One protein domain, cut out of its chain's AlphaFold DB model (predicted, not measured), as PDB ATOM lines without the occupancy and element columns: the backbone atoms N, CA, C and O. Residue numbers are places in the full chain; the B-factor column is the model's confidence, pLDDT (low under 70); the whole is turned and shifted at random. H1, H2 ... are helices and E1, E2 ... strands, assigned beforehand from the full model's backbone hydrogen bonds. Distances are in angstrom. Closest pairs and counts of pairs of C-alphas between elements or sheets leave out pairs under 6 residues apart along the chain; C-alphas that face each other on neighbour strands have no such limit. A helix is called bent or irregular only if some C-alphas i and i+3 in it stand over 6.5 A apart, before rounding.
ATOM      1  N   ILE A  16      35.644  30.047   3.159       87.31
ATOM      2  CA  ILE A  16      36.815  30.422   2.380       87.31
ATOM      3  C   ILE A  16      37.761  29.225   2.394       87.31
ATOM      4  O   ILE A  16      38.157  28.742   3.456       87.31
ATOM      5  N   PHE A  17      38.121  28.757   1.204       89.12
ATOM      6  CA  PHE A  17      39.097  27.692   1.014       89.12
ATOM      7  C   PHE A  17      40.427  28.297   0.588       89.12
ATOM      8  O   PHE A  17      40.485  29.084  -0.355       89.12
ATOM      9  N   MET A  18      41.499  27.924   1.275       89.56
ATOM     10  CA  MET A  18      42.855  28.366   0.967       89.56
ATOM     11  C   MET A  18      43.761  27.153   0.830       89.56
ATOM     12  O   MET A  18      43.646  26.193   1.591       89.56
ATOM     13  N   TYR A  19      44.676  27.207  -0.131       88.69
ATOM     14  CA  TYR A  19      45.660  26.160  -0.356       88.69
ATOM     15  C   TYR A  19      47.046  26.768  -0.479       88.69
ATOM     16  O   TYR A  19      47.292  27.609  -1.343       88.69
ATOM     17  N   ASP A  20      47.933  26.328   0.402       88.38
ATOM     18  CA  ASP A  20      49.360  26.591   0.334       88.38
ATOM     19  C   ASP A  20      50.056  25.328  -0.177       88.38
ATOM     20  O   ASP A  20      50.133  24.310   0.517       88.38
ATOM     21  N   ALA A  21      50.536  25.391  -1.420       81.69
ATOM     22  CA  ALA A  21      51.223  24.280  -2.063       81.69
ATOM     23  C   ALA A  21      52.625  24.037  -1.484       81.69
ATOM     24  O   ALA A  21      53.087  22.896  -1.499       81.69
ATOM     25  N   GLU A  22      53.296  25.079  -0.983       83.81
ATOM     26  CA  GLU A  22      54.641  24.973  -0.411       83.81
ATOM     27  C   GLU A  22      54.570  24.362   0.987       83.81
ATOM     28  O   GLU A  22      55.258  23.384   1.278       83.81
ATOM     29  N   GLY A  23      53.661  24.873   1.820       82.44
ATOM     30  CA  GLY A  23      53.380  24.343   3.152       82.44
ATOM     31  C   GLY A  23      52.486  23.101   3.174       82.44
ATOM     32  O   GLY A  23      52.126  22.647   4.261       82.44
ATOM     33  N   ARG A  24      52.075  22.584   2.004       84.94
ATOM     34  CA  ARG A  24      51.132  21.457   1.832       84.94
ATOM     35  C   ARG A  24      49.934  21.533   2.775       84.94
ATOM     36  O   ARG A  24      49.546  20.555   3.412       84.94
ATOM     37  N   THR A  25      49.369  22.728   2.888       88.69
ATOM     38  CA  THR A  25      48.323  23.014   3.863       88.69
ATOM     39  C   THR A  25      47.060  23.473   3.153       88.69
ATOM     40  O   THR A  25      47.057  24.447   2.403       88.69
ATOM     41  N   PHE A  26      45.961  22.774   3.417       89.75
ATOM     42  CA  PHE A  26      44.619  23.192   3.043       89.75
ATOM     43  C   PHE A  26      43.930  23.787   4.266       89.75
ATOM     44  O   PHE A  26      43.912  23.183   5.335       89.75
ATOM     45  N   THR A  27      43.375  24.985   4.126       91.81
ATOM     46  CA  THR A  27      42.704  25.692   5.215       91.81
ATOM     47  C   THR A  27      41.265  25.997   4.839       91.81
ATOM     48  O   THR A  27      40.989  26.485   3.743       91.81
ATOM     49  N   ILE A  28      40.357  25.732   5.776       91.44
ATOM     50  CA  ILE A  28      38.948  26.112   5.699       91.44
ATOM     51  C   ILE A  28      38.706  27.195   6.747       91.44
ATOM     52  O   ILE A  28      38.959  26.975   7.931       91.44
ATOM     53  N   GLU A  29      38.207  28.349   6.318       91.69
ATOM     54  CA  GLU A  29      37.810  29.448   7.197       91.69
ATOM     55  C   GLU A  29      36.319  29.756   7.041       91.69
ATOM     56  O   GLU A  29      35.801  29.784   5.926       91.69
ATOM     57  N   PHE A  30      35.625  30.013   8.148       89.62
ATOM     58  CA  PHE A  30      34.231  30.459   8.141       89.62
ATOM     59  C   PHE A  30      33.930  31.400   9.312       89.62
ATOM     60  O   PHE A  30      34.594  31.377  10.351       89.62
ATOM     61  N   LEU A  31      32.926  32.261   9.136       89.75
ATOM     62  CA  LEU A  31      32.565  33.283  10.119       89.75
ATOM     63  C   LEU A  31      31.681  32.709  11.227       89.75
ATOM     64  O   LEU A  31      30.664  32.063  10.969       89.75
ATOM     65  N   HIS A  32      32.015  33.033  12.477       87.56
ATOM     66  CA  HIS A  32      31.203  32.679  13.640       87.56
ATOM     67  C   HIS A  32      29.792  33.272  13.543       87.56
ATOM     68  O   HIS A  32      28.811  32.581  13.796       87.56
ATOM     69  N   THR A  33      29.668  34.532  13.123       87.25
ATOM     70  CA  THR A  33      28.368  35.209  12.974       87.25
ATOM     71  C   THR A  33      27.469  34.526  11.945       87.25
ATOM     72  O   THR A  33      26.251  34.464  12.120       87.25
ATOM     73  N   GLU A  34      28.055  33.970  10.889       84.31
ATOM     74  CA  GLU A  34      27.320  33.242   9.862       84.31
ATOM     75  C   GLU A  34      26.895  31.851  10.345       84.31
ATOM     76  O   GLU A  34      25.765  31.433  10.098       84.31
ATOM     77  N   LEU A  35      27.749  31.174  11.116       83.00
ATOM     78  CA  LEU A  35      27.395  29.935  11.807       83.00
ATOM     79  C   LEU A  35      26.232  30.142  12.781       83.00
ATOM     80  O   LEU A  35      25.264  29.393  12.714       83.00
ATOM     81  N   VAL A  36      26.273  31.186  13.610       83.94
ATOM     82  CA  VAL A  36      25.196  31.497  14.567       83.94
ATOM     83  C   VAL A  36      23.882  31.825  13.853       83.94
ATOM     84  O   VAL A  36      22.826  31.354  14.266       83.94
ATOM     85  N   SER A  37      23.931  32.619  12.782       83.69
ATOM     86  CA  SER A  37      22.718  33.093  12.101       83.69
ATOM     87  C   SER A  37      22.101  32.075  11.139       83.69
ATOM     88  O   SER A  37      20.881  32.036  11.012       83.69
ATOM     89  N   ARG A  38      22.911  31.251  10.458       81.94
ATOM     90  CA  ARG A  38      22.435  30.321   9.413       81.94
ATOM     91  C   ARG A  38      22.409  28.861   9.843       81.94
ATOM     92  O   ARG A  38      21.670  28.075   9.260       81.94
ATOM     93  N   ASN A  39      23.231  28.482  10.818       79.88
ATOM     94  CA  ASN A  39      23.397  27.102  11.271       79.88
ATOM     95  C   ASN A  39      23.486  27.021  12.811       79.88
ATOM     96  O   ASN A  39      24.453  26.459  13.336       79.88
ATOM     97  N   PRO A  40      22.497  27.554  13.557       77.94
ATOM     98  CA  PRO A  40      22.566  27.629  15.015       77.94
ATOM     99  C   PRO A  40      22.719  26.252  15.671       77.94
ATOM    100  O   PRO A  40      23.437  26.130  16.649       77.94
ATOM    101  N   SER A  41      22.159  25.182  15.098       79.31
ATOM    102  CA  SER A  41      22.332  23.814  15.618       79.31
ATOM    103  C   SER A  41      23.774  23.299  15.559       79.31
ATOM    104  O   SER A  41      24.130  22.377  16.286       79.31
ATOM    105  N   LYS A  42      24.622  23.878  14.702       77.00
ATOM    106  CA  LYS A  42      26.032  23.494  14.574       77.00
ATOM    107  C   LYS A  42      26.951  24.331  15.457       77.00
ATOM    108  O   LYS A  42      28.107  23.945  15.618       77.00
ATOM    109  N   ILE A  43      26.481  25.445  16.036       82.62
ATOM    110  CA  ILE A  43      27.345  26.302  16.861       82.62
ATOM    111  C   ILE A  43      27.869  25.549  18.075       82.62
ATOM    112  O   ILE A  43      29.059  25.625  18.356       82.62
ATOM    113  N   GLU A  44      27.015  24.749  18.717       79.12
ATOM    114  CA  GLU A  44      27.351  23.985  19.918       79.12
ATOM    115  C   GLU A  44      28.515  23.022  19.678       79.12
ATOM    116  O   GLU A  44      29.329  22.797  20.568       79.12
ATOM    117  N   TYR A  45      28.645  22.499  18.454       81.56
ATOM    118  CA  TYR A  45      29.758  21.626  18.100       81.56
ATOM    119  C   TYR A  45      31.101  22.367  18.045       81.56
ATOM    120  O   TYR A  45      32.121  21.809  18.448       81.56
ATOM    121  N   PHE A  46      31.127  23.597  17.524       84.19
ATOM    122  CA  PHE A  46      32.361  24.380  17.364       84.19
ATOM    123  C   PHE A  46      32.681  25.235  18.591       84.19
ATOM    124  O   PHE A  46      33.838  25.595  18.823       84.19
ATOM    125  N   GLN A  47      31.668  25.577  19.383       81.12
ATOM    126  CA  GLN A  47      31.825  26.368  20.588       81.12
ATOM    127  C   GLN A  47      32.688  25.599  21.597       81.12
ATOM    128  O   GLN A  47      32.465  24.425  21.873       81.12
ATOM    129  N   TYR A  48      33.725  26.262  22.113       81.94
ATOM    130  CA  TYR A  48      34.714  25.696  23.045       81.94
ATOM    131  C   TYR A  48      35.572  24.542  22.513       81.94
ATOM    132  O   TYR A  48      36.412  24.025  23.252       81.94
ATOM    133  N   LYS A  49      35.438  24.159  21.239       87.00
ATOM    134  CA  LYS A  49      36.324  23.162  20.646       87.00
ATOM    135  C   LYS A  49      37.619  23.776  20.144       87.00
ATOM    136  O   LYS A  49      37.668  24.874  19.603       87.00
ATOM    137  N   THR A  50      38.681  23.003  20.309       89.12
ATOM    138  CA  THR A  50      40.023  23.275  19.780       89.12
ATOM    139  C   THR A  50      40.414  22.273  18.696       89.12
ATOM    140  O   THR A  50      41.482  22.385  18.095       89.12
ATOM    141  N   VAL A  51      39.545  21.288  18.441       90.44
ATOM    142  CA  VAL A  51      39.765  20.177  17.518       90.44
ATOM    143  C   VAL A  51      38.467  19.840  16.783       90.44
ATOM    144  O   VAL A  51      37.397  19.809  17.391       90.44
ATOM    145  N   VAL A  52      38.581  19.556  15.486       90.31
ATOM    146  CA  VAL A  52      37.538  18.959  14.644       90.31
ATOM    147  C   VAL A  52      37.989  17.565  14.229       90.31
ATOM    148  O   VAL A  52      39.100  17.395  13.730       90.31
ATOM    149  N   SER A  53      37.119  16.580  14.428       90.38
ATOM    150  CA  SER A  53      37.360  15.192  14.043       90.38
ATOM    151  C   SER A  53      36.712  14.906  12.689       90.38
ATOM    152  O   SER A  53      35.531  15.194  12.495       90.38
ATOM    153  N   LEU A  54      37.492  14.370  11.752       90.12
ATOM    154  CA  LEU A  54      36.996  13.729  10.539       90.12
ATOM    155  C   LEU A  54      36.937  12.222  10.785       90.12
ATOM    156  O   LEU A  54      37.973  11.594  11.000       90.12
ATOM    157  N   GLU A  55      35.735  11.655  10.743       91.75
ATOM    158  CA  GLU A  55      35.515  10.215  10.946       91.75
ATOM    159  C   GLU A  55      35.965   9.383   9.731       91.75
ATOM    160  O   GLU A  55      36.381   8.231   9.864       91.75
ATOM    161  N   GLU A  56      35.949   9.989   8.540       90.62
ATOM    162  CA  GLU A  56      36.282   9.350   7.269       90.62
ATOM    163  C   GLU A  56      37.230  10.215   6.434       90.62
ATOM    164  O   GLU A  56      37.316  11.434   6.609       90.62
ATOM    165  N   ASP A  57      37.943   9.563   5.515       92.25
ATOM    166  CA  ASP A  57      38.722  10.261   4.500       92.25
ATOM    167  C   ASP A  57      37.766  11.057   3.598       92.25
ATOM    168  O   ASP A  57      36.808  10.514   3.048       92.25
ATOM    169  N   PHE A  58      38.046  12.343   3.410       89.88
ATOM    170  CA  PHE A  58      37.245  13.237   2.587       89.88
ATOM    171  C   PHE A  58      38.054  13.732   1.391       89.88
ATOM    172  O   PHE A  58      39.087  14.386   1.541       89.88
ATOM    173  N   VAL A  59      37.570  13.456   0.183       91.06
ATOM    174  CA  VAL A  59      38.164  13.997  -1.044       91.06
ATOM    175  C   VAL A  59      37.552  15.364  -1.318       91.06
ATOM    176  O   VAL A  59      36.337  15.489  -1.474       91.06
ATOM    177  N   VAL A  60      38.394  16.397  -1.390       88.50
ATOM    178  CA  VAL A  60      37.936  17.759  -1.684       88.50
ATOM    179  C   VAL A  60      37.289  17.774  -3.077       88.50
ATOM    180  O   VAL A  60      37.898  17.264  -4.018       88.50
ATOM    181  N   PRO A  61      36.083  18.342  -3.263       88.75
ATOM    182  CA  PRO A  61      35.431  18.372  -4.571       88.75
ATOM    183  C   PRO A  61      36.292  19.046  -5.641       88.75
ATOM    184  O   PRO A  61      36.956  20.048  -5.366       88.75
ATOM    185  N   VAL A  62      36.251  18.531  -6.873       86.75
ATOM    186  CA  VAL A  62      37.058  19.037  -8.001       86.75
ATOM    187  C   VAL A  62      36.828  20.532  -8.237       86.75
ATOM    188  O   VAL A  62      37.785  21.263  -8.475       86.75
ATOM    189  N   ASP A  63      35.599  21.018  -8.075       85.75
ATOM    190  CA  ASP A  63      35.282  22.444  -8.221       85.75
ATOM    191  C   ASP A  63      36.038  23.317  -7.212       85.75
ATOM    192  O   ASP A  63      36.550  24.382  -7.561       85.75
ATOM    193  N   VAL A  64      36.170  22.844  -5.968       84.62
ATOM    194  CA  VAL A  64      36.939  23.531  -4.923       84.62
ATOM    195  C   VAL A  64      38.429  23.449  -5.230       84.62
ATOM    196  O   VAL A  64      39.119  24.456  -5.112       84.62
ATOM    197  N   GLN A  65      38.924  22.291  -5.675       84.62
ATOM    198  CA  GLN A  65      40.330  22.114  -6.057       84.62
ATOM    199  C   GLN A  65      40.746  23.036  -7.209       84.62
ATOM    200  O   GLN A  65      41.796  23.677  -7.146       84.62
ATOM    201  N   ASN A  66      39.892  23.158  -8.227       84.19
ATOM    202  CA  ASN A  66      40.085  24.077  -9.344       84.19
ATOM    203  C   ASN A  66      40.115  25.530  -8.863       84.19
ATOM    204  O   ASN A  66      40.944  26.316  -9.317       84.19
ATOM    205  N   LEU A  67      39.251  25.880  -7.905       83.50
ATOM    206  CA  LEU A  67      39.180  27.226  -7.342       83.50
ATOM    207  C   LEU A  67      40.462  27.628  -6.607       83.50
ATOM    208  O   LEU A  67      40.927  28.758  -6.747       83.50
ATOM    209  N   ILE A  68      41.058  26.698  -5.865       83.31
ATOM    210  CA  ILE A  68      42.324  26.914  -5.151       83.31
ATOM    211  C   ILE A  68      43.557  26.606  -6.015       83.31
ATOM    212  O   ILE A  68      44.680  26.635  -5.519       83.31
ATOM    213  N   THR A  69      43.362  26.323  -7.309       82.94
ATOM    214  CA  THR A  69      44.426  25.999  -8.275       82.94
ATOM    215  C   THR A  69      45.318  24.830  -7.820       82.94
ATOM    216  O   THR A  69      46.525  24.798  -8.079       82.94
ATOM    217  N   ALA A  70      44.738  23.855  -7.117       78.12
ATOM    218  CA  ALA A  70      45.455  22.658  -6.704       78.12
ATOM    219  C   ALA A  70      45.759  21.788  -7.932       78.12
ATOM    220  O   ALA A  70      44.869  21.448  -8.705       78.12
ATOM    221  N   LYS A  71      47.030  21.417  -8.115       77.31
ATOM    222  CA  LYS A  71      47.455  20.551  -9.232       77.31
ATOM    223  C   LYS A  71      47.130  19.071  -9.010       77.31
ATOM    224  O   LYS A  71      47.096  18.315  -9.974       77.31
ATOM    225  N   ASN A  72      46.928  18.670  -7.758       80.56
ATOM    226  CA  ASN A  72      46.735  17.284  -7.345       80.56
ATOM    227  C   ASN A  72      45.449  17.145  -6.536       80.56
ATOM    228  O   ASN A  72      45.067  18.075  -5.826       80.56
ATOM    229  N   THR A  73      44.871  15.940  -6.565       86.31
ATOM    230  CA  THR A  73      43.744  15.562  -5.710       86.31
ATOM    231  C   THR A  73      44.075  15.768  -4.238       86.31
ATOM    232  O   THR A  73      44.966  15.107  -3.701       86.31
ATOM    233  N   ILE A  74      43.327  16.643  -3.568       87.06
ATOM    234  CA  ILE A  74      43.450  16.851  -2.121       87.06
ATOM    235  C   ILE A  74      42.531  15.865  -1.397       87.06
ATOM    236  O   ILE A  74      41.310  15.906  -1.551       87.06
ATOM    237  N   THR A  75      43.133  14.988  -0.593       90.69
ATOM    238  CA  THR A  75      42.416  14.059   0.291       90.69
ATOM    239  C   THR A  75      42.698  14.431   1.740       90.69
ATOM    240  O   THR A  75      43.832  14.318   2.200       90.69
ATOM    241  N   LEU A  76      41.663  14.857   2.460       90.81
ATOM    242  CA  LEU A  76      41.705  15.048   3.905       90.81
ATOM    243  C   LEU A  76      41.591  13.673   4.553       90.81
ATOM    244  O   LEU A  76      40.635  12.948   4.289       90.81
ATOM    245  N   LYS A  77      42.576  13.281   5.354       92.69
ATOM    246  CA  LYS A  77      42.543  11.984   6.031       92.69
ATOM    247  C   LYS A  77      41.597  12.016   7.225       92.69
ATOM    248  O   LYS A  77      41.360  13.065   7.814       92.69
ATOM    249  N   LYS A  78      41.060  10.860   7.604       93.94
ATOM    250  CA  LYS A  78      40.382  10.740   8.894       93.94
ATOM    251  C   LYS A  78      41.352  11.104  10.020       93.94
ATOM    252  O   LYS A  78      42.530  10.738   9.979       93.94
ATOM    253  N   GLY A  79      40.866  11.807  11.034       93.00
ATOM    254  CA  GLY A  79      41.701  12.239  12.146       93.00
ATOM    255  C   GLY A  79      41.248  13.531  12.804       93.00
ATOM    256  O   GLY A  79      40.193  14.083  12.510       93.00
ATOM    257  N   ASN A  80      42.082  13.998  13.727       92.25
ATOM    258  CA  ASN A  80      41.824  15.171  14.544       92.25
ATOM    259  C   ASN A  80      42.631  16.360  14.028       92.25
ATOM    260  O   ASN A  80      43.861  16.324  14.003       92.25
ATOM    261  N   TYR A  81      41.927  17.425  13.668       91.88
ATOM    262  CA  TYR A  81      42.492  18.637  13.097       91.88
ATOM    263  C   TYR A  81      42.294  19.810  14.031       91.88
ATOM    264  O   TYR A  81      41.255  19.943  14.675       91.88
ATOM    265  N   LYS A  82      43.299  20.678  14.107       90.94
ATOM    266  CA  LYS A  82      43.245  21.846  14.979       90.94
ATOM    267  C   LYS A  82      42.187  22.825  14.472       90.94
ATOM    268  O   LYS A  82      42.220  23.239  13.315       90.94
ATOM    269  N   LEU A  83      41.298  23.214  15.376       92.25
ATOM    270  CA  LEU A  83      40.361  24.312  15.203       92.25
ATOM    271  C   LEU A  83      40.915  25.532  15.935       92.25
ATOM    272  O   LEU A  83      41.171  25.491  17.138       92.25
ATOM    273  N   SER A  84      41.097  26.622  15.202       92.50
ATOM    274  CA  SER A  84      41.409  27.931  15.764       92.50
ATOM    275  C   SER A  84      40.162  28.800  15.717       92.50
ATOM    276  O   SER A  84      39.470  28.826  14.704       92.50
ATOM    277  N   SER A  85      39.890  29.525  16.799       89.88
ATOM    278  CA  SER A  85      38.848  30.550  16.852       89.88
ATOM    279  C   SER A  85      39.508  31.879  17.192       89.88
ATOM    280  O   SER A  85      39.934  32.084  18.329       89.88
ATOM    281  N   LYS A  86      39.624  32.777  16.212       89.31
ATOM    282  CA  LYS A  86      40.265  34.089  16.380       89.31
ATOM    283  C   LYS A  86      39.504  35.141  15.579       89.31
ATOM    284  O   LYS A  86      39.077  34.868  14.467       89.31
ATOM    285  N   GLU A  87      39.320  36.334  16.151       88.56
ATOM    286  CA  GLU A  87      38.705  37.486  15.458       88.56
ATOM    287  C   GLU A  87      37.332  37.172  14.818       88.56
ATOM    288  O   GLU A  87      37.006  37.642  13.733       88.56
ATOM    289  N   GLY A  88      36.512  36.346  15.484       86.62
ATOM    290  CA  GLY A  88      35.180  35.971  14.986       86.62
ATOM    291  C   GLY A  88      35.189  34.986  13.811       86.62
ATOM    292  O   GLY A  88      34.155  34.786  13.172       86.62
ATOM    293  N   LYS A  89      36.333  34.359  13.531       91.00
ATOM    294  CA  LYS A  89      36.512  33.343  12.495       91.00
ATOM    295  C   LYS A  89      36.921  32.017  13.112       91.00
ATOM    296  O   LYS A  89      37.737  31.977  14.034       91.00
ATOM    297  N   TYR A  90      36.377  30.947  12.556       91.44
ATOM    298  CA  TYR A  90      36.869  29.598  12.767       91.44
ATOM    299  C   TYR A  90      37.771  29.210  11.607       91.44
ATOM    300  O   TYR A  90      37.414  29.407  10.447       91.44
ATOM    301  N   THR A  91      38.919  28.629  11.929       92.94
ATOM    302  CA  THR A  91      39.909  28.175  10.955       92.94
ATOM    303  C   THR A  91      40.287  26.735  11.265       92.94
ATOM    304  O   THR A  91      40.678  26.425  12.391       92.94
ATOM    305  N   ILE A  92      40.189  25.863  10.265       92.69
ATOM    306  CA  ILE A  92      40.641  24.472  10.333       92.69
ATOM    307  C   ILE A  92      41.758  24.298   9.314       92.69
ATOM    308  O   ILE A  92      41.559  24.588   8.135       92.69
ATOM    309  N   SER A  93      42.916  23.814   9.761       90.88
ATOM    310  CA  SER A  93      44.072  23.573   8.893       90.88
ATOM    311  C   SER A  93      44.380  22.081   8.798       90.88
ATOM    312  O   SER A  93      44.517  21.393   9.810       90.88
ATOM    313  N   PHE A  94      44.507  21.608   7.563       90.06
ATOM    314  CA  PHE A  94      44.846  20.243   7.189       90.06
ATOM    315  C   PHE A  94      46.220  20.263   6.523       90.06
ATOM    316  O   PHE A  94      46.375  20.872   5.467       90.06
ATOM    317  N   THR A  95      47.207  19.620   7.138       86.31
ATOM    318  CA  THR A  95      48.574  19.526   6.604       86.31
ATOM    319  C   THR A  95      48.833  18.100   6.122       86.31
ATOM    320  O   THR A  95      48.447  17.153   6.817       86.31
ATOM    321  N   PHE A  96      49.458  17.953   4.947       82.38
ATOM    322  CA  PHE A  96      49.710  16.667   4.274       82.38
ATOM    323  C   PHE A  96      51.186  16.448   3.921       82.38
ATOM    324  O   PHE A  96      51.901  17.435   3.635       82.38
TER     325      PHE A  96
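What this domain is: This is residues 16 to 96 of the 96 residues of an uncharacterized protein of Bacteroidetes bacterium HGW-Bacteroidetes-1 (UniProt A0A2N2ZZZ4). One strongly twisted sheet of five strands forms the body, with a small corner of two short helices, H1 and H2, at one end and residues 37 to 42 sticking out there. Beyond its E3 and E4 side, residues 55 to 78 make a long loop that reaches the opposite edge strand, E1, where H3 grazes the sheet, and then folds back, its two sides paired briefly at residues 58 to 59 and 75 to 76. The printed part has 81 residues, with three named helices and five named strands in the order E1 E2 H1 H2 E3 H3 E4 E5; the sheet's order is E1 - E2 - E5 - E4 - E3, all antiparallel. The class is mixed, helices and strands; the whole is compact, with a radius of gyration of the C-alphas of 13.1 A and spans of 35 by 23 by 20 A.

Where its parts are: In the sheet, E1 holds residues 16 to 20, 13.3 A long, from C-alpha 16 at (36.815, 30.422, 2.380). E2 is residues 25 to 31, 19.8 A; E5 is residues 89 to 95, 19.3 A, ending at C-alpha 95 at (48.574, 19.526, 6.604). E4 is residues 79 to 86, 22.3 A, and E3 residues 51 to 54, 9.9 A. The helices are H1, residues 32 to 38, 10.0 A; H2, residues 40 to 46, 10.6 A, with C-alpha 40 at (22.566, 27.629, 15.015); and H3, residues 62 to 67, 8.5 A.

How they stand to each other: E2 and E5 are antiparallel inner strands at 166 degrees, with N 28 and O 92 2.9 A apart, within hydrogen-bond range. Edge strand E1 and E2 form a hairpin, with N 18 and O 27 at 2.9 A. E4 and E5 form another, with N 84 and O 91 at 2.8 A. The pairing of E4 is staggered: residues 83 to 86 pair with E5, residues 79 to 82 with edge strand E3, where N 52 and O 81 are 2.8 A apart. E1 and E3 are apart. H1 only grazes the sheet with residues 32 to 35, H2 with residues 45 to 46, H3 with residues 64 to 67; the closest C-alphas of H3 and E1, Val 64 and Phe 17, are 7.6 A apart. H1 and H2 only just touch, only at the corner by their link, with 3 pairs of C-alphas within 8 A; the closest, of Val 36 and Ile 43, are 6.1 A apart. In H1 and H3 every O i to N i+4 pair is within hydrogen-bond range; in H2 0 of 3 are, against 3 of 4 O i to N i+3 pairs. H2 is irregular, but only just: C-alphas 41 and 44 are 6.6 A apart.

The domain as a whole: The two C-alphas farthest apart, those of Glu 22 and Ser 41, are 36.1 A apart. The printed part has no cut, and residue 96 is the chain's last. The link from H3 to E4, 11 residues, is long. The mean pLDDT of the printed part is 87.1, and no printed residue is under 70.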